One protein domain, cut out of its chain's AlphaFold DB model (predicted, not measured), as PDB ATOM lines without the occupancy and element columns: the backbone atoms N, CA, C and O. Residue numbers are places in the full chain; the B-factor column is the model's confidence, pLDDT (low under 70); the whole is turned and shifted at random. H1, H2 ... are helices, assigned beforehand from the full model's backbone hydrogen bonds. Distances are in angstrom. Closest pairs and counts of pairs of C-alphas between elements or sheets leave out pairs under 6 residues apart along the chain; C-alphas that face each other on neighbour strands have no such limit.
ATOM      1  N   ASN A  25     -36.442   6.711 -40.681       78.69
ATOM      2  CA  ASN A  25     -35.868   7.743 -41.548       78.69
ATOM      3  C   ASN A  25     -36.430   9.141 -41.257       78.69
ATOM      4  O   ASN A  25     -35.703  10.124 -41.406       78.69
ATOM      5  N   ARG A  26     -37.707   9.260 -40.866       77.31
ATOM      6  CA  ARG A  26     -38.279  10.541 -40.418       77.31
ATOM      7  C   ARG A  26     -37.630  10.985 -39.114       77.31
ATOM      8  O   ARG A  26     -37.205  12.133 -39.027       77.31
ATOM      9  N   GLN A  27     -37.501  10.078 -38.150       68.00
ATOM     10  CA  GLN A  27     -36.846  10.352 -36.874       68.00
ATOM     11  C   GLN A  27     -35.376  10.724 -37.071       68.00
ATOM     12  O   GLN A  27     -34.923  11.732 -36.541       68.00
ATOM     13  N   LEU A  28     -34.652   9.988 -37.912       63.38
ATOM     14  CA  LEU A  28     -33.258  10.268 -38.234       63.38
ATOM     15  C   LEU A  28     -33.095  11.629 -38.915       63.38
ATOM     16  O   LEU A  28     -32.207  12.388 -38.543       63.38
ATOM     17  N   ARG A  29     -33.958  11.977 -39.878       71.06
ATOM     18  CA  ARG A  29     -33.938  13.305 -40.516       71.06
ATOM     19  C   ARG A  29     -34.218  14.419 -39.519       71.06
ATOM     20  O   ARG A  29     -33.471  15.387 -39.491       71.06
ATOM     21  N   LYS A  30     -35.226  14.245 -38.660       65.31
ATOM     22  CA  LYS A  30     -35.524  15.190 -37.579       65.31
ATOM     23  C   LYS A  30     -34.298  15.386 -36.677       65.31
ATOM     24  O   LYS A  30     -33.918  16.527 -36.435       65.31
ATOM     25  N   ARG A  31     -33.623  14.297 -36.287       57.34
ATOM     26  CA  ARG A  31     -32.376  14.336 -35.501       57.34
ATOM     27  C   ARG A  31     -31.238  15.048 -36.233       57.34
ATOM     28  O   ARG A  31     -30.520  15.828 -35.617       57.34
ATOM     29  N   ILE A  32     -31.079  14.820 -37.539       65.88
ATOM     30  CA  ILE A  32     -30.066  15.500 -38.361       65.88
ATOM     31  C   ILE A  32     -30.342  17.007 -38.428       65.88
ATOM     32  O   ILE A  32     -29.436  17.797 -38.176       65.88
ATOM     33  N   ASP A  33     -31.578  17.416 -38.714       64.12
ATOM     34  CA  ASP A  33     -31.950  18.832 -38.824       64.12
ATOM     35  C   ASP A  33     -31.809  19.563 -37.476       64.12
ATOM     36  O   ASP A  33     -31.339  20.707 -37.415       64.12
ATOM     37  N   GLN A  34     -32.143  18.877 -36.379       55.91
ATOM     38  CA  GLN A  34     -31.897  19.349 -35.016       55.91
ATOM     39  C   GLN A  34     -30.394  19.511 -34.746       55.91
ATOM     40  O   GLN A  34     -29.972  20.567 -34.279       55.91
ATOM     41  N   ALA A  35     -29.567  18.523 -35.102       52.69
ATOM     42  CA  ALA A  35     -28.112  18.602 -34.948       52.69
ATOM     43  C   ALA A  35     -27.490  19.746 -35.772       52.69
ATOM     44  O   ALA A  35     -26.582  20.431 -35.303       52.69
ATOM     45  N   VAL A  36     -27.995  20.000 -36.983       59.56
ATOM     46  CA  VAL A  36     -27.551  21.118 -37.833       59.56
ATOM     47  C   VAL A  36     -27.933  22.469 -37.221       59.56
ATOM     48  O   VAL A  36     -27.089  23.361 -37.143       59.56
ATOM     49  N   SER A  37     -29.167  22.615 -36.731       54.88
ATOM     50  CA  SER A  37     -29.634  23.855 -36.089       54.88
ATOM     51  C   SER A  37     -28.857  24.165 -34.801       54.88
ATOM     52  O   SER A  37     -28.510  25.318 -34.551       54.88
ATOM     53  N   ARG A  38     -28.507  23.131 -34.023       58.41
ATOM     54  CA  ARG A  38     -27.663  23.234 -32.817       58.41
ATOM     55  C   ARG A  38     -26.242  23.686 -33.150       58.41
ATOM     56  O   ARG A  38     -25.739  24.626 -32.544       58.41
ATOM     57  N   ARG A  39     -25.623  23.101 -34.184       53.69
ATOM     58  CA  ARG A  39     -24.302  23.535 -34.672       53.69
ATOM     59  C   ARG A  39     -24.298  24.989 -35.142       53.69
ATOM     60  O   ARG A  39     -23.308  25.681 -34.929       53.69
ATOM     61  N   ALA A  40     -25.388  25.458 -35.749       57.84
ATOM     62  CA  ALA A  40     -25.527  26.858 -36.143       57.84
ATOM     63  C   ALA A  40     -25.611  27.796 -34.924       57.84
ATOM     64  O   ALA A  40     -24.935  28.822 -34.907       57.84
ATOM     65  N   GLN A  41     -26.358  27.422 -33.879       56.94
ATOM     66  CA  GLN A  41     -26.417  28.191 -32.628       56.94
ATOM     67  C   GLN A  41     -25.077  28.197 -31.883       56.94
ATOM     68  O   GLN A  41     -24.641  29.248 -31.425       56.94
ATOM     69  N   ALA A  42     -24.379  27.060 -31.818       55.91
ATOM     70  CA  ALA A  42     -23.040  26.977 -31.236       55.91
ATOM     71  C   ALA A  42     -22.027  27.846 -32.001       55.91
ATOM     72  O   ALA A  42     -21.199  28.521 -31.395       55.91
ATOM     73  N   ALA A  43     -22.105  27.867 -33.335       57.66
ATOM     74  CA  ALA A  43     -21.283  28.748 -34.159       57.66
ATOM     75  C   ALA A  43     -21.587  30.229 -33.887       57.66
ATOM     76  O   ALA A  43     -20.656  31.007 -33.703       57.66
ATOM     77  N   GLN A  44     -22.866  30.596 -33.770       58.12
ATOM     78  CA  GLN A  44     -23.285  31.957 -33.441       58.12
ATOM     79  C   GLN A  44     -22.820  32.382 -32.038       58.12
ATOM     80  O   GLN A  44     -22.307  33.481 -31.867       58.12
ATOM     81  N   LEU A  45     -22.901  31.492 -31.046       56.06
ATOM     82  CA  LEU A  45     -22.388  31.751 -29.700       56.06
ATOM     83  C   LEU A  45     -20.857  31.883 -29.696       56.06
ATOM     84  O   LEU A  45     -20.320  32.752 -29.024       56.06
ATOM     85  N   ARG A  46     -20.114  31.124 -30.511       57.72
ATOM     86  CA  ARG A  46     -18.662  31.345 -30.675       57.72
ATOM     87  C   ARG A  46     -18.332  32.711 -31.286       57.72
ATOM     88  O   ARG A  46     -17.306  33.287 -30.925       57.72
ATOM     89  N   GLU A  47     -19.182  33.242 -32.165       53.47
ATOM     90  CA  GLU A  47     -19.040  34.606 -32.697       53.47
ATOM     91  C   GLU A  47     -19.244  35.683 -31.616       53.47
ATOM     92  O   GLU A  47     -18.632  36.747 -31.704       53.47
ATOM     93  N   GLU A  48     -19.985  35.388 -30.540       58.62
ATOM     94  CA  GLU A  48     -20.099  36.261 -29.355       58.62
ATOM     95  C   GLU A  48     -18.804  36.327 -28.517       58.62
ATOM     96  O   GLU A  48     -18.720  37.073 -27.539       58.62
ATOM     97  N   GLY A  49     -17.750  35.605 -28.921       67.38
ATOM     98  CA  GLY A  49     -16.405  35.770 -28.374       67.38
ATOM     99  C   GLY A  49     -16.108  34.908 -27.150       67.38
ATOM    100  O   GLY A  49     -15.292  35.300 -26.311       67.38
ATOM    101  N   TRP A  50     -16.734  33.739 -27.039       74.81
ATOM    102  CA  TRP A  50     -16.427  32.758 -25.998       74.81
ATOM    103  C   TRP A  50     -14.986  32.240 -26.108       74.81
ATOM    104  O   TRP A  50     -14.450  32.035 -27.201       74.81
ATOM    105  N   LEU A  51     -14.331  32.044 -24.963       76.69
ATOM    106  CA  LEU A  51     -12.942  31.590 -24.910       76.69
ATOM    107  C   LEU A  51     -12.837  30.108 -25.282       76.69
ATOM    108  O   LEU A  51     -13.464  29.258 -24.666       76.69
ATOM    109  N   VAL A  52     -11.998  29.792 -26.263       78.06
ATOM    110  CA  VAL A  52     -11.683  28.418 -26.692       78.06
ATOM    111  C   VAL A  52     -10.170  28.206 -26.667       78.06
ATOM    112  O   VAL A  52      -9.438  29.189 -26.784       78.06
ATOM    113  N   PRO A  53      -9.656  26.963 -26.583       74.94
ATOM    114  CA  PRO A  53      -8.210  26.718 -26.529       74.94
ATOM    115  C   PRO A  53      -7.409  27.304 -27.701       74.94
ATOM    116  O   PRO A  53      -6.217  27.553 -27.566       74.94
ATOM    117  N   SER A  54      -8.044  27.508 -28.858       71.94
ATOM    118  CA  SER A  54      -7.444  28.143 -30.038       71.94
ATOM    119  C   SER A  54      -7.525  29.676 -30.032       71.94
ATOM    120  O   SER A  54      -7.072  30.311 -30.982       71.94
ATOM    121  N   SER A  55      -8.108  30.285 -28.997       73.81
ATOM    122  CA  SER A  55      -8.247  31.735 -28.895       73.81
ATOM    123  C   SER A  55      -6.884  32.389 -28.645       73.81
ATOM    124  O   SER A  55      -6.173  31.978 -27.723       73.81
ATOM    125  N   PRO A  56      -6.519  33.447 -29.397       69.81
ATOM    126  CA  PRO A  56      -5.263  34.167 -29.182       69.81
ATOM    127  C   PRO A  56      -5.181  34.768 -27.772       69.81
ATOM    128  O   PRO A  56      -4.113  34.784 -27.173       69.81
ATOM    129  N   VAL A  57      -6.325  35.153 -27.197       71.81
ATOM    130  CA  VAL A  57      -6.438  35.677 -25.826       71.81
ATOM    131  C   VAL A  57      -5.999  34.641 -24.781       71.81
ATOM    132  O   VAL A  57      -5.432  34.987 -23.752       71.81
ATOM    133  N   LEU A  58      -6.250  33.358 -25.048       73.69
ATOM    134  CA  LEU A  58      -5.825  32.253 -24.188       73.69
ATOM    135  C   LEU A  58      -4.348  31.912 -24.383       73.69
ATOM    136  O   LEU A  58      -3.656  31.620 -23.412       73.69
ATOM    137  N   ALA A  59      -3.856  31.990 -25.621       73.12
ATOM    138  CA  ALA A  59      -2.435  31.828 -25.911       73.12
ATOM    139  C   ALA A  59      -1.587  32.888 -25.186       73.12
ATOM    140  O   ALA A  59      -0.528  32.557 -24.662       73.12
ATOM    141  N   GLU A  60      -2.082  34.126 -25.086       68.12
ATOM    142  CA  GLU A  60      -1.455  35.192 -24.295       68.12
ATOM    143  C   GLU A  60      -1.401  34.882 -22.790       68.12
ATOM    144  O   GLU A  60      -0.474  35.325 -22.122       68.12
ATOM    145  N   LEU A  61      -2.344  34.099 -22.254       63.03
ATOM    146  CA  LEU A  61      -2.398  33.728 -20.833       63.03
ATOM    147  C   LEU A  61      -1.407  32.619 -20.452       63.03
ATOM    148  O   LEU A  61      -0.962  32.542 -19.311       63.03
ATOM    149  N   LEU A  62      -1.069  31.746 -21.404       65.50
ATOM    150  CA  LEU A  62      -0.041  30.718 -21.213       65.50
ATOM    151  C   LEU A  62       1.374  31.311 -21.214       65.50
ATOM    152  O   LEU A  62       2.332  30.614 -20.878       65.50
ATOM    153  N   LEU A  63       1.515  32.582 -21.603       70.81
ATOM    154  CA  LEU A  63       2.779  33.293 -21.545       70.81
ATOM    155  C   LEU A  63       2.983  33.878 -20.137       70.81
ATOM    156  O   LEU A  63       2.101  34.560 -19.614       70.81
ATOM    157  N   PRO A  64       4.148  33.652 -19.518       57.88
ATOM    158  CA  PRO A  64       4.437  34.173 -18.195       57.88
ATOM    159  C   PRO A  64       4.846  35.650 -18.282       57.88
ATOM    160  O   PRO A  64       6.036  35.929 -18.311       57.88
ATOM    161  N   ASP A  65       3.895  36.592 -18.329       62.22
ATOM    162  CA  ASP A  65       4.136  37.955 -17.822       62.22
ATOM    163  C   ASP A  65       2.865  38.824 -17.684       62.22
ATOM    164  O   ASP A  65       2.011  38.859 -18.570       62.22
ATOM    165  N   HIS A  66       2.833  39.614 -16.602       61.94
ATOM    166  CA  HIS A  66       1.879  40.676 -16.218       61.94
ATOM    167  C   HIS A  66       0.586  40.268 -15.472       61.94
ATOM    168  O   HIS A  66      -0.442  39.929 -16.063       61.94
ATOM    169  N   SER A  67       0.597  40.475 -14.148       70.81
ATOM    170  CA  SER A  67      -0.508  40.220 -13.204       70.81
ATOM    171  C   SER A  67      -1.853  40.861 -13.579       70.81
ATOM    172  O   SER A  67      -2.904  40.253 -13.373       70.81
ATOM    173  N   ASP A  68      -1.844  42.065 -14.158       74.88
ATOM    174  CA  ASP A  68      -3.071  42.807 -14.496       74.88
ATOM    175  C   ASP A  68      -3.864  42.163 -15.643       74.88
ATOM    176  O   ASP A  68      -5.103  42.174 -15.650       74.88
ATOM    177  N   ARG A  69      -3.164  41.557 -16.612       71.44
ATOM    178  CA  ARG A  69      -3.802  40.835 -17.724       71.44
ATOM    179  C   ARG A  69      -4.410  39.532 -17.230       71.44
ATOM    180  O   ARG A  69      -5.563  39.246 -17.545       71.44
ATOM    181  N   THR A  70      -3.683  38.809 -16.381       77.00
ATOM    182  CA  THR A  70      -4.171  37.594 -15.725       77.00
ATOM    183  C   THR A  70      -5.433  37.874 -14.912       77.00
ATOM    184  O   THR A  70      -6.422  37.161 -15.056       77.00
ATOM    185  N   GLN A  71      -5.469  38.958 -14.130       82.62
ATOM    186  CA  GLN A  71      -6.649  39.323 -13.340       82.62
ATOM    187  C   GLN A  71      -7.861  39.694 -14.208       82.62
ATOM    188  O   GLN A  71      -8.997  39.335 -13.878       82.62
ATOM    189  N   THR A  72      -7.637  40.418 -15.306       83.31
ATOM    190  CA  THR A  72      -8.696  40.774 -16.262       83.31
ATOM    191  C   THR A  72      -9.249  39.530 -16.954       83.31
ATOM    192  O   THR A  72     -10.465  39.412 -17.117       83.31
ATOM    193  N   LEU A  73      -8.386  38.569 -17.301       81.44
ATOM    194  CA  LEU A  73      -8.839  37.309 -17.869       81.44
ATOM    195  C   LEU A  73      -9.589  36.455 -16.847       81.44
ATOM    196  O   LEU A  73     -10.657  35.962 -17.183       81.44
ATOM    197  N   LYS A  74      -9.101  36.307 -15.609       85.12
ATOM    198  CA  LYS A  74      -9.816  35.543 -14.572       85.12
ATOM    199  C   LYS A  74     -11.246  36.057 -14.388       85.12
ATOM    200  O   LYS A  74     -12.187  35.277 -14.443       85.12
ATOM    201  N   LYS A  75     -11.436  37.382 -14.350       86.75
ATOM    202  CA  LYS A  75     -12.778  38.000 -14.328       86.75
ATOM    203  C   LYS A  75     -13.627  37.640 -15.551       86.75
ATOM    204  O   LYS A  75     -14.836  37.458 -15.427       86.75
ATOM    205  N   ARG A  76     -13.015  37.563 -16.735       85.31
ATOM    206  CA  ARG A  76     -13.695  37.127 -17.960       85.31
ATOM    207  C   ARG A  76     -14.070  35.648 -17.898       85.31
ATOM    208  O   ARG A  76     -15.216  35.340 -18.176       85.31
ATOM    209  N   LEU A  77     -13.152  34.771 -17.505       87.56
ATOM    210  CA  LEU A  77     -13.390  33.335 -17.346       87.56
ATOM    211  C   LEU A  77     -14.515  33.064 -16.342       87.56
ATOM    212  O   LEU A  77     -15.421  32.298 -16.645       87.56
ATOM    213  N   GLU A  78     -14.510  33.742 -15.192       88.25
ATOM    214  CA  GLU A  78     -15.589  33.653 -14.202       88.25
ATOM    215  C   GLU A  78     -16.932  34.094 -14.781       88.25
ATOM    216  O   GLU A  78     -17.956  33.462 -14.537       88.25
ATOM    217  N   ARG A  79     -16.952  35.200 -15.530       84.88
ATOM    218  CA  ARG A  79     -18.174  35.688 -16.169       84.88
ATOM    219  C   ARG A  79     -18.676  34.695 -17.213       84.88
ATOM    220  O   ARG A  79     -19.844  34.334 -17.165       84.88
ATOM    221  N   ASP A  80     -17.801  34.247 -18.105       85.06
ATOM    222  CA  ASP A  80     -18.141  33.319 -19.180       85.06
ATOM    223  C   ASP A  80     -18.644  31.985 -18.572       85.06
ATOM    224  O   ASP A  80     -19.697  31.487 -18.962       85.06
ATOM    225  N   LEU A  81     -18.006  31.463 -17.515       89.38
ATOM    226  CA  LEU A  81     -18.478  30.269 -16.799       89.38
ATOM    227  C   LEU A  81     -19.829  30.493 -16.095       89.38
ATOM    228  O   LEU A  81     -20.719  29.646 -16.191       89.38
ATOM    229  N   LYS A  82     -20.036  31.640 -15.435       87.19
ATOM    230  CA  LYS A  82     -21.339  31.995 -14.838       87.19
ATOM    231  C   LYS A  82     -22.437  32.084 -15.889       87.19
ATOM    232  O   LYS A  82     -23.556  31.636 -15.646       87.19
ATOM    233  N   ASP A  83     -22.143  32.680 -17.033       82.38
ATOM    234  CA  ASP A  83     -23.112  32.835 -18.110       82.38
ATOM    235  C   ASP A  83     -23.421  31.487 -18.773       82.38
ATOM    236  O   ASP A  83     -24.585  31.229 -19.080       82.38
ATOM    237  N   LEU A  84     -22.439  30.580 -18.857       85.06
ATOM    238  CA  LEU A  84     -22.642  29.201 -19.304       85.06
ATOM    239  C   LEU A  84     -23.583  28.468 -18.350       85.06
ATOM    240  O   LEU A  84     -24.572  27.887 -18.787       85.06
ATOM    241  N   CYS A  85     -23.320  28.552 -17.043       87.56
ATOM    242  CA  CYS A  85     -24.146  27.907 -16.027       87.56
ATOM    243  C   CYS A  85     -25.591  28.420 -16.063       87.56
ATOM    244  O   CYS A  85     -26.533  27.631 -16.039       87.56
ATOM    245  N   LYS A  86     -25.792  29.736 -16.210       82.19
ATOM    246  CA  LYS A  86     -27.136  30.313 -16.377       82.19
ATOM    247  C   LYS A  86     -27.808  29.847 -17.665       82.19
ATOM    248  O   LYS A  86     -29.017  29.634 -17.662       82.19
ATOM    249  N   ALA A  87     -27.067  29.738 -18.766       79.62
ATOM    250  CA  ALA A  87     -27.609  29.264 -20.035       79.62
ATOM    251  C   ALA A  87     -28.050  27.796 -19.938       79.62
ATOM    252  O   ALA A  87     -29.137  27.467 -20.405       79.62
ATOM    253  N   VAL A  88     -27.256  26.951 -19.269       84.56
ATOM    254  CA  VAL A  88     -27.608  25.556 -18.968       84.56
ATOM    255  C   VAL A  88     -28.870  25.486 -18.114       84.56
ATOM    256  O   VAL A  88     -29.794  24.779 -18.479       84.56
ATOM    257  N   LEU A  89     -28.970  26.240 -17.017       82.44
ATOM    258  CA  LEU A  89     -30.147  26.162 -16.137       82.44
ATOM    259  C   LEU A  89     -31.431  26.718 -16.771       82.44
ATOM    260  O   LEU A  89     -32.527  26.286 -16.431       82.44
ATOM    261  N   ARG A  90     -31.317  27.670 -17.702       75.88
ATOM    262  CA  ARG A  90     -32.462  28.214 -18.456       75.88
ATOM    263  C   ARG A  90     -32.865  27.344 -19.644       75.88
ATOM    264  O   ARG A  90     -33.844  27.662 -20.322       75.88
ATOM    265  N   ALA A  91     -32.096  26.303 -19.939       70.50
ATOM    266  CA  ALA A  91     -32.380  25.407 -21.036       70.50
ATOM    267  C   ALA A  91     -33.731  24.701 -20.826       70.50
ATOM    268  O   ALA A  91     -34.010  24.203 -19.730       70.50
ATOM    269  N   PRO A  92     -34.587  24.629 -21.859       64.94
ATOM    270  CA  PRO A  92     -35.846  23.899 -21.772       64.94
ATOM    271  C   PRO A  92     -35.625  22.436 -21.375       64.94
ATOM    272  O   PRO A  92     -34.751  21.773 -21.928       64.94
ATOM    273  N   GLY A  93     -36.424  21.933 -20.433       68.62
ATOM    274  CA  GLY A  93     -36.341  20.551 -19.949       68.62
ATOM    275  C   GLY A  93     -35.174  20.266 -18.998       68.62
ATOM    276  O   GLY A  93     -35.113  19.182 -18.430       68.62
ATOM    277  N   THR A  94     -34.261  21.217 -18.767       77.06
ATOM    278  CA  THR A  94     -33.177  21.021 -17.794       77.06
ATOM    279  C   THR A  94     -33.681  20.979 -16.357       77.06
ATOM    280  O   THR A  94     -33.149  20.197 -15.581       77.06
ATOM    281  N   GLY A  95     -34.717  21.748 -16.012       74.50
ATOM    282  CA  GLY A  95     -35.333  21.684 -14.683       74.50
ATOM    283  C   GLY A  95     -35.884  20.293 -14.363       74.50
ATOM    284  O   GLY A  95     -35.521  19.717 -13.345       74.50
ATOM    285  N   ASP A  96     -36.679  19.720 -15.269       75.06
ATOM    286  CA  ASP A  96     -37.282  18.393 -15.074       75.06
ATOM    287  C   ASP A  96     -36.206  17.309 -14.937       75.06
ATOM    288  O   ASP A  96     -36.234  16.509 -14.009       75.06
ATOM    289  N   ARG A  97     -35.192  17.342 -15.805       79.25
ATOM    290  CA  ARG A  97     -34.073  16.388 -15.775       79.25
ATOM    291  C   ARG A  97     -33.192  16.531 -14.547       79.25
ATOM    292  O   ARG A  97     -32.669  15.545 -14.047       79.25
ATOM    293  N   LEU A  98     -33.023  17.755 -14.058       84.06
ATOM    294  CA  LEU A  98     -32.330  18.017 -12.807       84.06
ATOM    295  C   LEU A  98     -33.087  17.402 -11.623       84.06
ATOM    296  O   LEU A  98     -32.452  16.787 -10.774       84.06
ATOM    297  N   VAL A  99     -34.417  17.532 -11.591       79.06
ATOM    298  CA  VAL A  99     -35.264  16.908 -10.562       79.06
ATOM    299  C   VAL A  99     -35.199  15.385 -10.665       79.06
ATOM    300  O   VAL A  99     -34.859  14.731  -9.689       79.06
ATOM    301  N   GLU A 100     -35.408  14.810 -11.854       77.56
ATOM    302  CA  GLU A 100     -35.323  13.356 -12.071       77.56
ATOM    303  C   GLU A 100     -33.952  12.777 -11.693       77.56
ATOM    304  O   GLU A 100     -33.853  11.651 -11.195       77.56
ATOM    305  N   PHE A 101     -32.887  13.538 -11.940       82.19
ATOM    306  CA  PHE A 101     -31.531  13.184 -11.553       82.19
ATOM    307  C   PHE A 101     -31.330  13.249 -10.034       82.19
ATOM    308  O   PHE A 101     -30.800  12.302  -9.454       82.19
ATOM    309  N   ALA A 102     -31.774  14.333  -9.388       81.44
ATOM    310  CA  ALA A 102     -31.669  14.523  -7.942       81.44
ATOM    311  C   ALA A 102     -32.497  13.493  -7.153       81.44
ATOM    312  O   ALA A 102     -32.024  12.972  -6.145       81.44
ATOM    313  N   ASP A 103     -33.672  13.125  -7.667       78.06
ATOM    314  CA  ASP A 103     -34.564  12.109  -7.096       78.06
ATOM    315  C   ASP A 103     -34.111  10.670  -7.409       78.06
ATOM    316  O   ASP A 103     -34.849   9.713  -7.170       78.06
ATOM    317  N   ALA A 104     -32.926  10.489  -8.008       77.44
ATOM    318  CA  ALA A 104     -32.384   9.199  -8.440       77.44
ATOM    319  C   ALA A 104     -33.314   8.387  -9.371       77.44
ATOM    320  O   ALA A 104     -33.124   7.183  -9.554       77.44
ATOM    321  N   SER A 105     -34.288   9.042 -10.011       66.88
ATOM    322  CA  SER A 105     -35.177   8.434 -11.009       66.88
ATOM    323  C   SER A 105     -34.461   8.217 -12.343       66.88
ATOM    324  O   SER A 105     -34.746   7.255 -13.057       66.88
ATOM    325  N   SER A 106     -33.485   9.075 -12.656       70.94
ATOM    326  CA  SER A 106     -32.577   8.937 -13.798       70.94
ATOM    327  C   SER A 106     -31.135   9.260 -13.371       70.94
ATOM    328  O   SER A 106     -30.584  10.300 -13.730       70.94
ATOM    329  N   PRO A 107     -30.482   8.385 -12.581       72.56
ATOM    330  CA  PRO A 107     -29.202   8.694 -11.931       72.56
ATOM    331  C   PRO A 107     -28.021   8.746 -12.909       72.56
ATOM    332  O   PRO A 107     -26.928   9.168 -12.542       72.56
ATOM    333  N   THR A 108     -28.219   8.299 -14.153       79.88
ATOM    334  CA  THR A 108     -27.199   8.325 -15.210       79.88
ATOM    335  C   THR A 108     -27.388   9.455 -16.212       79.88
ATOM    336  O   THR A 108     -26.767   9.452 -17.273       79.88
ATOM    337  N   ASP A 109     -28.274  10.404 -15.913       81.38
ATOM    338  CA  ASP A 109     -28.529  11.523 -16.800       81.38
ATOM    339  C   ASP A 109     -27.393  12.555 -16.754       81.38
ATOM    340  O   ASP A 109     -27.255  13.339 -15.813       81.38
ATOM    341  N   GLN A 110     -26.601  12.594 -17.824       85.50
ATOM    342  CA  GLN A 110     -25.523  13.564 -18.013       85.50
ATOM    343  C   GLN A 110     -26.002  15.028 -17.986       85.50
ATOM    344  O   GLN A 110     -25.275  15.898 -17.504       85.50
ATOM    345  N   VAL A 111     -27.231  15.314 -18.430       84.88
ATOM    346  CA  VAL A 111     -27.789  16.678 -18.431       84.88
ATOM    347  C   VAL A 111     -28.223  17.099 -17.044       84.88
ATOM    348  O   VAL A 111     -27.943  18.235 -16.658       84.88
ATOM    349  N   GLY A 112     -28.849  16.189 -16.298       85.62
ATOM    350  CA  GLY A 112     -29.143  16.383 -14.881       85.62
ATOM    351  C   GLY A 112     -27.863  16.634 -14.084       85.62
ATOM    352  O   GLY A 112     -27.759  17.652 -13.403       85.62
ATOM    353  N   ALA A 113     -26.831  15.806 -14.279       90.81
ATOM    354  CA  ALA A 113     -25.523  15.984 -13.646       90.81
ATOM    355  C   ALA A 113     -24.856  17.324 -14.009       90.81
ATOM    356  O   ALA A 113     -24.386  18.050 -13.131       90.81
ATOM    357  N   ARG A 114     -24.841  17.703 -15.295       92.50
ATOM    358  CA  ARG A 114     -24.305  18.999 -15.738       92.50
ATOM    359  C   ARG A 114     -25.045  20.163 -15.083       92.50
ATOM    360  O   ARG A 114     -24.404  21.100 -14.605       92.50
ATOM    361  N   ALA A 115     -26.375  20.117 -15.097       90.19
ATOM    362  CA  ALA A 115     -27.225  21.146 -14.516       90.19
ATOM    363  C   ALA A 115     -27.011  21.260 -13.007       90.19
ATOM    364  O   ALA A 115     -26.896  22.372 -12.497       90.19
ATOM    365  N   PHE A 116     -26.855  20.130 -12.321       91.38
ATOM    366  CA  PHE A 116     -26.535  20.094 -10.903       91.38
ATOM    367  C   PHE A 116     -25.180  20.753 -10.620       91.38
ATOM    368  O   PHE A 116     -25.095  21.640  -9.775       91.38
ATOM    369  N   GLY A 117     -24.142  20.448 -11.407       92.00
ATOM    370  CA  GLY A 117     -22.853  21.143 -11.309       92.00
ATOM    371  C   GLY A 117     -22.960  22.658 -11.539       92.00
ATOM    372  O   GLY A 117     -22.373  23.446 -10.799       92.00
ATOM    373  N   CYS A 118     -23.761  23.092 -12.519       91.56
ATOM    374  CA  CYS A 118     -24.023  24.513 -12.775       91.56
ATOM    375  C   CYS A 118     -24.783  25.205 -11.635       91.56
ATOM    376  O   CYS A 118     -24.536  26.380 -11.367       91.56
ATOM    377  N   LEU A 119     -25.700  24.493 -10.982       91.25
ATOM    378  CA  LEU A 119     -26.444  24.973  -9.822       91.25
ATOM    379  C   LEU A 119     -25.517  25.149  -8.613       91.25
ATOM    380  O   LEU A 119     -25.507  26.229  -8.028       91.25
ATOM    381  N   LEU A 120     -24.666  24.160  -8.321       89.88
ATOM    382  CA  LEU A 120     -23.671  24.240  -7.244       89.88
ATOM    383  C   LEU A 120     -22.713  25.422  -7.438       89.88
ATOM    384  O   LEU A 120     -22.521  26.208  -6.517       89.88
ATOM    385  N   TYR A 121     -22.184  25.599  -8.654       89.69
ATOM    386  CA  TYR A 121     -21.278  26.707  -8.982       89.69
ATOM    387  C   TYR A 121     -21.916  28.100  -8.799       89.69
ATOM    388  O   TYR A 121     -21.221  29.090  -8.560       89.69
ATOM    389  N   LEU A 122     -23.239  28.213  -8.967       89.12
ATOM    390  CA  LEU A 122     -23.960  29.482  -8.830       89.12
ATOM    391  C   LEU A 122     -24.467  29.753  -7.407       89.12
ATOM    392  O   LEU A 122     -24.600  30.930  -7.060       89.12
ATOM    393  N   GLY A 123     -24.757  28.705  -6.631       81.50
ATOM    394  CA  GLY A 123     -25.187  28.807  -5.234       81.50
ATOM    395  C   GLY A 123     -24.050  29.291  -4.338       81.50
ATOM    396  O   GLY A 123     -24.102  30.401  -3.798       81.50
ATOM    397  N   ASP A 124     -22.949  28.534  -4.302       69.31
ATOM    398  CA  ASP A 124     -21.836  28.803  -3.392       69.31
ATOM    399  C   ASP A 124     -20.464  28.756  -4.084       69.31
ATOM    400  O   ASP A 124     -20.151  27.849  -4.853       69.31
ATOM    401  N   GLN A 125     -19.623  29.749  -3.784       63.75
ATOM    402  CA  GLN A 125     -18.240  29.803  -4.263       63.75
ATOM    403  C   GLN A 125     -17.358  28.751  -3.585       63.75
ATOM    404  O   GLN A 125     -16.388  28.303  -4.197       63.75
ATOM    405  N   ASP A 126     -17.696  28.334  -2.365       63.75
ATOM    406  CA  ASP A 126     -16.932  27.324  -1.631       63.75
ATOM    407  C   ASP A 126     -17.283  25.892  -2.097       63.75
ATOM    408  O   ASP A 126     -16.475  24.972  -1.969       63.75
ATOM    409  N   ALA A 127     -18.417  25.711  -2.791       62.47
ATOM    410  CA  ALA A 127     -18.858  24.436  -3.370       62.47
ATOM    411  C   ALA A 127     -18.276  24.124  -4.770       62.47
ATOM    412  O   ALA A 127     -18.708  23.172  -5.434       62.47
ATOM    413  N   ASN A 128     -17.282  24.890  -5.240       71.88
ATOM    414  CA  ASN A 128     -16.694  24.731  -6.579       71.88
ATOM    415  C   ASN A 128     -16.121  23.326  -6.838       71.88
ATOM    416  O   ASN A 128     -16.227  22.811  -7.954       71.88
ATOM    417  N   ASP A 129     -15.565  22.671  -5.816       79.50
ATOM    418  CA  ASP A 129     -15.051  21.303  -5.954       79.50
ATOM    419  C   ASP A 129     -16.185  20.289  -6.217       79.50
ATOM    420  O   ASP A 129     -16.004  19.338  -6.987       79.50
ATOM    421  N   GLY A 130     -17.384  20.531  -5.673       85.62
ATOM    422  CA  GLY A 130     -18.590  19.748  -5.957       85.62
ATOM    423  C   GLY A 130     -19.085  19.941  -7.391       85.62
ATOM    424  O   GLY A 130     -19.390  18.966  -8.078       85.62
ATOM    425  N   ALA A 131     -19.085  21.179  -7.895       91.25
ATOM    426  CA  ALA A 131     -19.431  21.460  -9.291       91.25
ATOM    427  C   ALA A 131     -18.507  20.715 -10.272       91.25
ATOM    428  O   ALA A 131     -18.968  20.072 -11.220       91.25
ATOM    429  N   ARG A 132     -17.197  20.725  -9.993       90.81
ATOM    430  CA  ARG A 132     -16.180  20.038 -10.799       90.81
ATOM    431  C   ARG A 132     -16.391  18.526 -10.852       90.81
ATOM    432  O   ARG A 132     -16.200  17.927 -11.911       90.81
ATOM    433  N   PHE A 133     -16.784  17.901  -9.740       91.50
ATOM    434  CA  PHE A 133     -17.107  16.472  -9.710       91.50
ATOM    435  C   PHE A 133     -18.214  16.132 -10.716       91.50
ATOM    436  O   PHE A 133     -18.033  15.256 -11.565       91.50
ATOM    437  N   TRP A 134     -19.324  16.870 -10.684       92.88
ATOM    438  CA  TRP A 134     -20.465  16.598 -11.556       92.88
ATOM    439  C   TRP A 134     -20.194  16.904 -13.020       92.88
ATOM    440  O   TRP A 134     -20.622  16.152 -13.898       92.88
ATOM    441  N   TRP A 135     -19.415  17.945 -13.308       93.00
ATOM    442  CA  TRP A 135     -18.992  18.181 -14.681       93.00
ATOM    443  C   TRP A 135     -18.052  17.085 -15.198       93.00
ATOM    444  O   TRP A 135     -18.172  16.703 -16.358       93.00
ATOM    445  N   ARG A 136     -17.159  16.523 -14.365       91.88
ATOM    446  CA  ARG A 136     -16.322  15.364 -14.750       91.88
ATOM    447  C   ARG A 136     -17.163  14.129 -15.035       91.88
ATOM    448  O   ARG A 136     -16.887  13.434 -16.008       91.88
ATOM    449  N   TYR A 137     -18.184  13.879 -14.216       91.69
ATOM    450  CA  TYR A 137     -19.138  12.800 -14.450       91.69
ATOM    451  C   TYR A 137     -19.825  12.960 -15.811       91.69
ATOM    452  O   TYR A 137     -19.701  12.086 -16.667       91.69
ATOM    453  N   ALA A 138     -20.476  14.103 -16.045       90.00
ATOM    454  CA  ALA A 138     -21.212  14.355 -17.280       90.00
ATOM    455  C   ALA A 138     -20.292  14.312 -18.514       90.00
ATOM    456  O   ALA A 138     -20.606  13.645 -19.499       90.00
ATOM    457  N   ALA A 139     -19.113  14.938 -18.443       89.19
ATOM    458  CA  ALA A 139     -18.136  14.916 -19.529       89.19
ATOM    459  C   ALA A 139     -17.615  13.499 -19.826       89.19
ATOM    460  O   ALA A 139     -17.429  13.139 -20.986       89.19
ATOM    461  N   GLY A 140     -17.429  12.669 -18.793       84.81
ATOM    462  CA  GLY A 140     -17.027  11.270 -18.944       84.81
ATOM    463  C   GLY A 140     -18.058  10.402 -19.675       84.81
ATOM    464  O   GLY A 140     -17.675   9.423 -20.314       84.81
ATOM    465  N   VAL A 141     -19.342  10.772 -19.621       84.94
ATOM    466  CA  VAL A 141     -20.439  10.097 -20.342       84.94
ATOM    467  C   VAL A 141     -20.643  10.673 -21.756       84.94
ATOM    468  O   VAL A 141     -21.307  10.052 -22.583       84.94
ATOM    469  N   GLY A 142     -19.977  11.786 -22.082       80.69
ATOM    470  CA  GLY A 142     -19.967  12.390 -23.416       80.69
ATOM    471  C   GLY A 142     -20.482  13.827 -23.471       80.69
ATOM    472  O   GLY A 142     -20.570  14.378 -24.566       80.69
ATOM    473  N   ASP A 143     -20.798  14.447 -22.329       85.31
ATOM    474  CA  ASP A 143     -21.346  15.800 -22.306       85.31
ATOM    475  C   ASP A 143     -20.281  16.866 -22.617       85.31
ATOM    476  O   ASP A 143     -19.434  17.233 -21.792       85.31
ATOM    477  N   SER A 144     -20.356  17.412 -23.824       84.50
ATOM    478  CA  SER A 144     -19.426  18.414 -24.345       84.50
ATOM    479  C   SER A 144     -19.565  19.759 -23.626       84.50
ATOM    480  O   SER A 144     -18.608  20.533 -23.524       84.50
ATOM    481  N   THR A 145     -20.757  20.068 -23.110       86.62
ATOM    482  CA  THR A 145     -21.005  21.316 -22.371       86.62
ATOM    483  C   THR A 145     -20.364  21.256 -20.987       86.62
ATOM    484  O   THR A 145     -19.748  22.227 -20.549       86.62
ATOM    485  N   ALA A 146     -20.434  20.101 -20.326       90.50
ATOM    486  CA  ALA A 146     -19.732  19.840 -19.079       90.50
ATOM    487  C   ALA A 146     -18.207  19.828 -19.280       90.50
ATOM    488  O   ALA A 146     -17.477  20.427 -18.488       90.50
ATOM    489  N   ALA A 147     -17.717  19.246 -20.381       90.31
ATOM    490  CA  ALA A 147     -16.299  19.304 -20.743       90.31
ATOM    491  C   ALA A 147     -15.802  20.751 -20.920       90.31
ATOM    492  O   ALA A 147     -14.675  21.082 -20.544       90.31
ATOM    493  N   TYR A 148     -16.648  21.639 -21.450       89.81
ATOM    494  CA  TYR A 148     -16.332  23.060 -21.564       89.81
ATOM    495  C   TYR A 148     -16.397  23.814 -20.232       89.81
ATOM    496  O   TYR A 148     -15.531  24.649 -19.967       89.81
ATOM    497  N   ALA A 149     -17.351  23.489 -19.359       91.50
ATOM    498  CA  ALA A 149     -17.380  24.029 -18.000       91.50
ATOM    499  C   ALA A 149     -16.089  23.682 -17.234       91.50
ATOM    500  O   ALA A 149     -15.475  24.568 -16.642       91.50
ATOM    501  N   LEU A 150     -15.605  22.437 -17.347       92.06
ATOM    502  CA  LEU A 150     -14.315  22.010 -16.782       92.06
ATOM    503  C   LEU A 150     -13.118  22.730 -17.385       92.06
ATOM    504  O   LEU A 150     -12.140  22.987 -16.691       92.06
ATOM    505  N   PHE A 151     -13.172  23.042 -18.676       91.25
ATOM    506  CA  PHE A 151     -12.123  23.823 -19.310       91.25
ATOM    507  C   PHE A 151     -12.031  25.225 -18.699       91.25
ATOM    508  O   PHE A 151     -10.944  25.657 -18.325       91.25
ATOM    509  N   LEU A 152     -13.158  25.928 -18.561       90.56
ATOM    510  CA  LEU A 152     -13.179  27.264 -17.961       90.56
ATOM    511  C   LEU A 152     -12.800  27.228 -16.474       90.56
ATOM    512  O   LEU A 152     -12.022  28.071 -16.029       90.56
ATOM    513  N   GLU A 153     -13.300  26.247 -15.722       91.62
ATOM    514  CA  GLU A 153     -12.980  26.081 -14.299       91.62
ATOM    515  C   GLU A 153     -11.505  25.724 -14.084       91.62
ATOM    516  O   GLU A 153     -10.827  26.380 -13.296       91.62
ATOM    517  N   GLY A 154     -10.951  24.797 -14.868       89.25
ATOM    518  CA  GLY A 154      -9.533  24.443 -14.797       89.25
ATOM    519  C   GLY A 154      -8.608  25.619 -15.135       89.25
ATOM    520  O   GLY A 154      -7.538  25.758 -14.546       89.25
ATOM    521  N   LEU A 155      -9.030  26.524 -16.025       88.44
ATOM    522  CA  LEU A 155      -8.306  27.774 -16.274       88.44
ATOM    523  C   LEU A 155      -8.376  28.753 -15.093       88.44
ATOM    524  O   LEU A 155      -7.409  29.472 -14.854       88.44
ATOM    525  N   LEU A 156      -9.484  28.788 -14.348       88.12
ATOM    526  CA  LEU A 156      -9.604  29.601 -13.131       88.12
ATOM    527  C   LEU A 156      -8.714  29.085 -11.994       88.12
ATOM    528  O   LEU A 156      -8.179  29.896 -11.233       88.12
ATOM    529  N   ARG A 157      -8.508  27.763 -11.925       86.56
ATOM    530  CA  ARG A 157      -7.606  27.092 -10.973       86.56
ATOM    531  C   ARG A 157      -6.116  27.186 -11.323       86.56
ATOM    532  O   ARG A 157      -5.296  26.618 -10.610       86.56
ATOM    533  N   ASP A 158      -5.757  27.864 -12.413       84.19
ATOM    534  CA  ASP A 158      -4.393  27.876 -12.956       84.19
ATOM    535  C   ASP A 158      -3.868  26.457 -13.312       84.19
ATOM    536  O   ASP A 158      -2.666  26.193 -13.276       84.19
ATOM    537  N   GLU A 159      -4.761  25.552 -13.745       85.44
ATOM    538  CA  GLU A 159      -4.472  24.185 -14.225       85.44
ATOM    539  C   GLU A 159      -4.675  24.057 -15.764       85.44
ATOM    540  O   GLU A 159      -5.409  23.184 -16.244       85.44
ATOM    541  N   PRO A 160      -4.046  24.899 -16.611       81.12
ATOM    542  CA  PRO A 160      -4.402  25.002 -18.029       81.12
ATOM    543  C   PRO A 160      -4.088  23.743 -18.848       81.12
ATOM    544  O   PRO A 160      -4.750  23.474 -19.850       81.12
ATOM    545  N   ALA A 161      -3.076  22.968 -18.450       79.44
ATOM    546  CA  ALA A 161      -2.704  21.743 -19.152       79.44
ATOM    547  C   ALA A 161      -3.782  20.658 -19.004       79.44
ATOM    548  O   ALA A 161      -4.162  20.038 -19.999       79.44
ATOM    549  N   GLU A 162      -4.304  20.472 -17.786       81.44
ATOM    550  CA  GLU A 162      -5.417  19.557 -17.521       81.44
ATOM    551  C   GLU A 162      -6.686  20.051 -18.221       81.44
ATOM    552  O   GLU A 162      -7.320  19.286 -18.947       81.44
ATOM    553  N   ALA A 163      -6.989  21.348 -18.118       84.81
ATOM    554  CA  ALA A 163      -8.149  21.958 -18.765       84.81
ATOM    555  C   ALA A 163      -8.170  21.717 -20.287       84.81
ATOM    556  O   ALA A 163      -9.170  21.263 -20.847       84.81
ATOM    557  N   VAL A 164      -7.052  21.985 -20.975       83.31
ATOM    558  CA  VAL A 164      -6.934  21.774 -22.428       83.31
ATOM    559  C   VAL A 164      -6.985  20.289 -22.782       83.31
ATOM    560  O   VAL A 164      -7.537  19.932 -23.827       83.31
ATOM    561  N   HIS A 165      -6.418  19.421 -21.941       81.31
ATOM    562  CA  HIS A 165      -6.496  17.981 -22.145       81.31
ATOM    563  C   HIS A 165      -7.945  17.488 -22.068       81.31
ATOM    564  O   HIS A 165      -8.412  16.886 -23.033       81.31
ATOM    565  N   CYS A 166      -8.675  17.813 -20.997       78.19
ATOM    566  CA  CYS A 166     -10.083  17.451 -20.820       78.19
ATOM    567  C   CYS A 166     -10.964  17.997 -21.949       78.19
ATOM    568  O   CYS A 166     -11.751  17.249 -22.525       78.19
ATOM    569  N   TYR A 167     -10.763  19.260 -22.346       83.31
ATOM    570  CA  TYR A 167     -11.479  19.853 -23.479       83.31
ATOM    571  C   TYR A 167     -11.298  19.047 -24.770       83.31
ATOM    572  O   TYR A 167     -12.229  18.899 -25.553       83.31
ATOM    573  N   ARG A 168     -10.092  18.537 -25.036       83.62
ATOM    574  CA  ARG A 168      -9.818  17.753 -26.251       83.62
ATOM    575  C   ARG A 168     -10.280  16.305 -26.127       83.62
ATOM    576  O   ARG A 168     -10.752  15.748 -27.110       83.62
ATOM    577  N   ALA A 169     -10.110  15.701 -24.953       82.06
ATOM    578  CA  ALA A 169     -10.433  14.302 -24.703       82.06
ATOM    579  C   ALA A 169     -11.945  14.040 -24.720       82.06
ATOM    580  O   ALA A 169     -12.366  12.992 -25.203       82.06
ATOM    581  N   TRP A 170     -12.747  14.994 -24.240       82.12
ATOM    582  CA  TRP A 170     -14.205  14.871 -24.121       82.12
ATOM    583  C   TRP A 170     -14.974  15.765 -25.098       82.12
ATOM    584  O   TRP A 170     -16.097  16.163 -24.821       82.12
ATOM    585  N   ASP A 171     -14.343  16.120 -26.221       78.88
ATOM    586  CA  ASP A 171     -14.916  16.983 -27.262       78.88
ATOM    587  C   ASP A 171     -15.627  18.236 -26.716       78.88
ATOM    588  O   ASP A 171     -16.701  18.620 -27.161       78.88
ATOM    589  N   GLY A 172     -14.981  18.963 -25.801       71.88
ATOM    590  CA  GLY A 172     -15.453  20.270 -25.332       71.88
ATOM    591  C   GLY A 172     -15.599  21.294 -26.460       71.88
ATOM    592  O   GLY A 172     -16.223  22.333 -26.280       71.88
ATOM    593  N   SER A 173     -15.074  21.001 -27.656       69.19
ATOM    594  CA  SER A 173     -15.379  21.768 -28.859       69.19
ATOM    595  C   SER A 173     -16.852  21.667 -29.235       69.19
ATOM    596  O   SER A 173     -17.431  22.666 -29.641       69.19
ATOM    597  N   GLY A 174     -17.499  20.530 -29.007       67.06
ATOM    598  CA  GLY A 174     -18.930  20.331 -29.163       67.06
ATOM    599  C   GLY A 174     -19.795  21.032 -28.118       67.06
ATOM    600  O   GLY A 174     -20.980  20.733 -28.070       67.06
ATOM    601  N   PHE A 175     -19.285  21.933 -27.265       69.25
ATOM    602  CA  PHE A 175     -20.139  22.609 -26.281       69.25
ATOM    603  C   PHE A 175     -21.336  23.265 -26.982       69.25
ATOM    604  O   PHE A 175     -21.165  23.955 -27.992       69.25
ATOM    605  N   LEU A 176     -22.542  22.976 -26.472       60.72
ATOM    606  CA  LEU A 176     -23.860  23.202 -27.102       60.72
ATOM    607  C   LEU A 176     -24.311  22.165 -28.161       60.72
ATOM    608  O   LEU A 176     -25.267  22.425 -28.893       60.72
ATOM    609  N   CYS A 177     -23.686  20.988 -28.246       51.03
ATOM    610  CA  CYS A 177     -24.048  19.941 -29.214       51.03
ATOM    611  C   CYS A 177     -24.664  18.661 -28.623       51.03
ATOM    612  O   CYS A 177     -24.959  17.763 -29.411       51.03
ATOM    613  N   ASP A 178     -24.943  18.573 -27.320       43.28
ATOM    614  CA  ASP A 178     -25.573  17.360 -26.776       43.28
ATOM    615  C   ASP A 178     -27.080  17.270 -27.015       43.28
ATOM    616  O   ASP A 178     -27.777  18.257 -27.249       43.28
ATOM    617  N   GLU A 179     -27.561  16.031 -27.011       45.72
ATOM    618  CA  GLU A 179     -28.771  15.529 -27.666       45.72
ATOM    619  C   GLU A 179     -30.113  16.010 -27.081       45.72
ATOM    620  O   GLU A 179     -31.171  15.642 -27.581       45.72
ATOM    621  N   ASP A 180     -30.088  16.925 -26.117       45.38
ATOM    622  CA  ASP A 180     -31.157  17.060 -25.129       45.38
ATOM    623  C   ASP A 180     -31.955  18.371 -25.189       45.38
ATOM    624  O   ASP A 180     -32.870  18.601 -24.402       45.38
ATOM    625  N   TRP A 181     -31.684  19.213 -26.186       47.44
ATOM    626  CA  TRP A 181     -32.397  20.478 -26.416       47.44
ATOM    627  C   TRP A 181     -33.728  20.296 -27.164       47.44
ATOM    628  O   TRP A 181     -34.049  21.064 -28.071       47.44
ATOM    629  N   ASP A 182     -34.484  19.238 -26.872       39.56
ATOM    630  CA  ASP A 182     -35.589  18.778 -27.726       39.56
ATOM    631  C   ASP A 182     -36.913  19.552 -27.583       39.56
ATOM    632  O   ASP A 182     -37.912  19.187 -28.204       39.56
ATOM    633  N   THR A 183     -36.920  20.696 -26.887       40.88
ATOM    634  CA  THR A 183     -38.056  21.633 -26.917       40.88
ATOM    635  C   THR A 183     -37.584  23.058 -27.182       40.88
ATOM    636  O   THR A 183     -36.653  23.548 -26.550       40.88
ATOM    637  N   ALA A 184     -38.220  23.724 -28.152       33.59
ATOM    638  CA  ALA A 184     -37.895  25.090 -28.553       33.59
ATOM    639  C   ALA A 184     -37.873  26.045 -27.341       33.59
ATOM    640  O   ALA A 184     -38.782  25.979 -26.509       33.59
ATOM    641  N   PRO A 185     -36.892  26.962 -27.238       37.22
ATOM    642  CA  PRO A 185     -36.848  27.912 -26.139       37.22
ATOM    643  C   PRO A 185     -38.049  28.856 -26.223       37.22
ATOM    644  O   PRO A 185     -38.185  29.646 -27.163       37.22
ATOM    645  N   ALA A 186     -38.915  28.807 -25.211       34.12
ATOM    646  CA  ALA A 186     -39.715  29.973 -24.873       34.12
ATOM    647  C   ALA A 186     -38.737  31.121 -24.571       34.12
ATOM    648  O   ALA A 186     -37.690  30.910 -23.960       34.12
ATOM    649  N   ARG A 187     -39.039  32.317 -25.086       34.78
ATOM    650  CA  ARG A 187     -38.165  33.500 -25.038       34.78
ATOM    651  C   ARG A 187     -37.529  33.666 -23.657       34.78
ATOM    652  O   ARG A 187     -38.227  33.657 -22.650       34.78
ATOM    653  N   ILE A 188     -36.218  33.875 -23.657       35.19
ATOM    654  CA  ILE A 188     -35.409  34.165 -22.475       35.19
ATOM    655  C   ILE A 188     -35.962  35.435 -21.812       35.19
ATOM    656  O   ILE A 188     -35.767  36.536 -22.328       35.19
ATOM    657  N   SER A 189     -36.646  35.288 -20.675       34.34
ATOM    658  CA  SER A 189     -36.785  36.384 -19.714       34.34
ATOM    659  C   SER A 189     -35.472  36.526 -18.936       34.34
ATOM    660  O   SER A 189     -34.844  35.512 -18.607       34.34
ATOM    661  N   PRO A 190     -35.019  37.755 -18.637       33.12
ATOM    662  CA  PRO A 190     -33.882  37.965 -17.747       33.12
ATOM    663  C   PRO A 190     -34.182  37.310 -16.391       33.12
ATOM    664  O   PRO A 190     -35.260  37.524 -15.842       33.12
ATOM    665  N   ALA A 191     -33.261  36.480 -15.882       40.38
ATOM    666  CA  ALA A 191     -33.479  35.794 -14.609       40.38
ATOM    667  C   ALA A 191     -33.679  36.800 -13.483       40.38
ATOM    668  O   ALA A 191     -32.889  37.735 -13.315       40.38
ATOM    669  N   GLU A 192     -34.719  36.539 -12.710       41.75
ATOM    670  CA  GLU A 192     -34.959  37.189 -11.445       41.75
ATOM    671  C   GLU A 192     -33.876  36.774 -10.429       41.75
ATOM    672  O   GLU A 192     -33.359  35.654 -10.479       41.75
ATOM    673  N   PRO A 193     -33.498  37.667  -9.503       50.72
ATOM    674  CA  PRO A 193     -32.536  37.392  -8.432       50.72
ATOM    675  C   PRO A 193     -32.987  36.303  -7.435       50.72
ATOM    676  O   PRO A 193     -32.231  35.966  -6.528       50.72
ATOM    677  N   THR A 194     -34.193  35.754  -7.595       55.16
ATOM    678  CA  THR A 194     -34.805  34.722  -6.748       55.16
ATOM    679  C   THR A 194     -34.129  33.362  -6.866       55.16
ATOM    680  O   THR A 194     -33.961  32.705  -5.845       55.16
ATOM    681  N   LEU A 195     -33.632  32.985  -8.052       51.38
ATOM    682  CA  LEU A 195     -33.054  31.653  -8.284       51.38
ATOM    683  C   LEU A 195     -31.913  31.328  -7.310       51.38
ATOM    684  O   LEU A 195     -31.791  30.199  -6.863       51.38
ATOM    685  N   ARG A 196     -31.079  32.312  -6.962       53.62
ATOM    686  CA  ARG A 196     -29.978  32.088  -6.017       53.62
ATOM    687  C   ARG A 196     -30.488  31.817  -4.602       53.62
ATOM    688  O   ARG A 196     -30.022  30.888  -3.970       53.62
ATOM    689  N   ALA A 197     -31.458  32.602  -4.137       59.28
ATOM    690  CA  ALA A 197     -32.046  32.409  -2.814       59.28
ATOM    691  C   ALA A 197     -32.798  31.070  -2.714       59.28
ATOM    692  O   ALA A 197     -32.719  30.406  -1.689       59.28
ATOM    693  N   GLU A 198     -33.479  30.663  -3.789       57.41
ATOM    694  CA  GLU A 198     -34.147  29.360  -3.883       57.41
ATOM    695  C   GLU A 198     -33.134  28.209  -3.873       57.41
ATOM    696  O   GLU A 198     -33.320  27.229  -3.162       57.41
ATOM    697  N   VAL A 199     -32.028  28.333  -4.611       59.56
ATOM    698  CA  VAL A 199     -30.953  27.331  -4.628       59.56
ATOM    699  C   VAL A 199     -30.270  27.218  -3.261       59.56
ATOM    700  O   VAL A 199     -30.099  26.106  -2.768       59.56
ATOM    701  N   ASP A 200     -29.940  28.342  -2.623       61.25
ATOM    702  CA  ASP A 200     -29.275  28.374  -1.313       61.25
ATOM    703  C   ASP A 200     -30.164  27.788  -0.193       61.25
ATOM    704  O   ASP A 200     -29.650  27.242   0.780       61.25
ATOM    705  N   GLU A 201     -31.496  27.842  -0.321       59.59
ATOM    706  CA  GLU A 201     -32.423  27.159   0.601       59.59
ATOM    707  C   GLU A 201     -32.329  25.625   0.494       59.59
ATOM    708  O   GLU A 201     -32.524  24.918   1.487       59.59
ATOM    709  N   HIS A 202     -32.009  25.108  -0.696       57.28
ATOM    710  CA  HIS A 202     -32.042  23.676  -1.004       57.28
ATOM    711  C   HIS A 202     -30.654  23.010  -1.001       57.28
ATOM    712  O   HIS A 202     -30.575  21.782  -0.948       57.28
ATOM    713  N   ILE A 203     -29.559  23.781  -1.023       62.09
ATOM    714  CA  ILE A 203     -28.194  23.265  -0.854       62.09
ATOM    715  C   ILE A 203     -27.789  23.408   0.614       62.09
ATOM    716  O   ILE A 203     -27.533  24.505   1.100       62.09
ATOM    717  N   GLN A 204     -27.663  22.284   1.320       61.78
ATOM    718  CA  GLN A 204     -27.066  22.258   2.654       61.78
ATOM    719  C   GLN A 204     -25.677  21.630   2.589       61.78
ATOM    720  O   GLN A 204     -25.531  20.455   2.252       61.78
ATOM    721  N   GLU A 205     -24.650  22.408   2.933       60.59
ATOM    722  CA  GLU A 205     -23.304  21.871   3.099       60.59
ATOM    723  C   GLU A 205     -23.272  20.937   4.316       60.59
ATOM    724  O   GLU A 205     -23.543  21.333   5.454       60.59
TER     725      GLU A 205
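AT A GLANCE: This is residues 25 to 205 of the 236 residues of an uncharacterized protein of Streptomyces sp. SLBN-118 (UniProt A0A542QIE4). Helices H5, H6 and H7 fold back and forth as a small bundle, H8 lies side by side with H7, and the long helix H3 packs along H7 and crosses H5. H4 and H9 stand across H5, while the long helix H1 lies out to one side, with residues 174 to 177 between it and the bundle. Residues 25 to 30 and 63 to 68 stick out. The printed part has 181 residues, with nine named helices in the order H1 to H9 and no named strand; the class is all helix. It is compact, with a radius of gyration of the C-alphas of 16.6 A, and spans 53 by 42 by 31 A.

IN THESE COORDINATES: Find C-alpha 25 at (-35.868, 7.743, -41.548); from there H1, residues 25 to 47, runs 32.9 A. Next come H2, residues 56 to 61, and H3, residues 67 to 89, which begins at C-alpha 67, (-0.508, 40.220, -13.204), and is also 32.9 A long. Read on through H4, residues 94 to 102; H5, residues 110 to 123, 19.9 A; H6, residues 128 to 141, 20.4 A; H7, residues 144 to 156, 18.6 A; and H8, residues 160 to 169, 14.0 A. H9, residues 194 to 202, ends at C-alpha 202, (-32.042, 23.676, -1.004).

HOW THE PARTS SIT: Start at the hub, H5, which touches four helices. H5, H6 and H7 are an up-and-down bundle, each running against the one before. In the hairpin H5 and H6 the closest C-alphas, of Gly 117 and Ala 131, are 4.0 A apart, at a shallow tilt of 14 degrees. In the hairpin H7 and H8 the tilt is 8 degrees, with the closest C-alphas, of Phe 151 and Ala 163, 4.4 A apart. H3 touches H5 with residues 82 to 89 alone, at a steep tilt of 54 degrees; its closest C-alphas there are those of Cys 85 and Cys 118, 4.7 A. H4 touches H5, about perpendicular at 84 degrees, closest at the C-alphas of Leu 98 and Gly 112, 4.1 A. H9 touches H5 at the C-alphas of Gly 123 and Asp 200, their closest, 5.7 A. H2 and H3 only just touch, with 3 pairs of C-alphas within 8 A, the closest those of Leu 61 and Thr 70, 6.6 A. H1 touches no helix. Every O i to N i+4 pair is within hydrogen-bond range in H1, H3, H4, H5, H6, H7 and H8; in H2 it is 1 of 2, in H9 4 of 5.

THE WHOLE: The C-alphas farthest apart, of Asn 25 and His 66, are 56.1 A apart. The printed part has no cut. The link from H8 to H9, residues 170 to 193, is long. Look at the B-factor column: the mean pLDDT of the printed part is 72.7, and residues 30 to 49 and 173 to 205 are among those under 70.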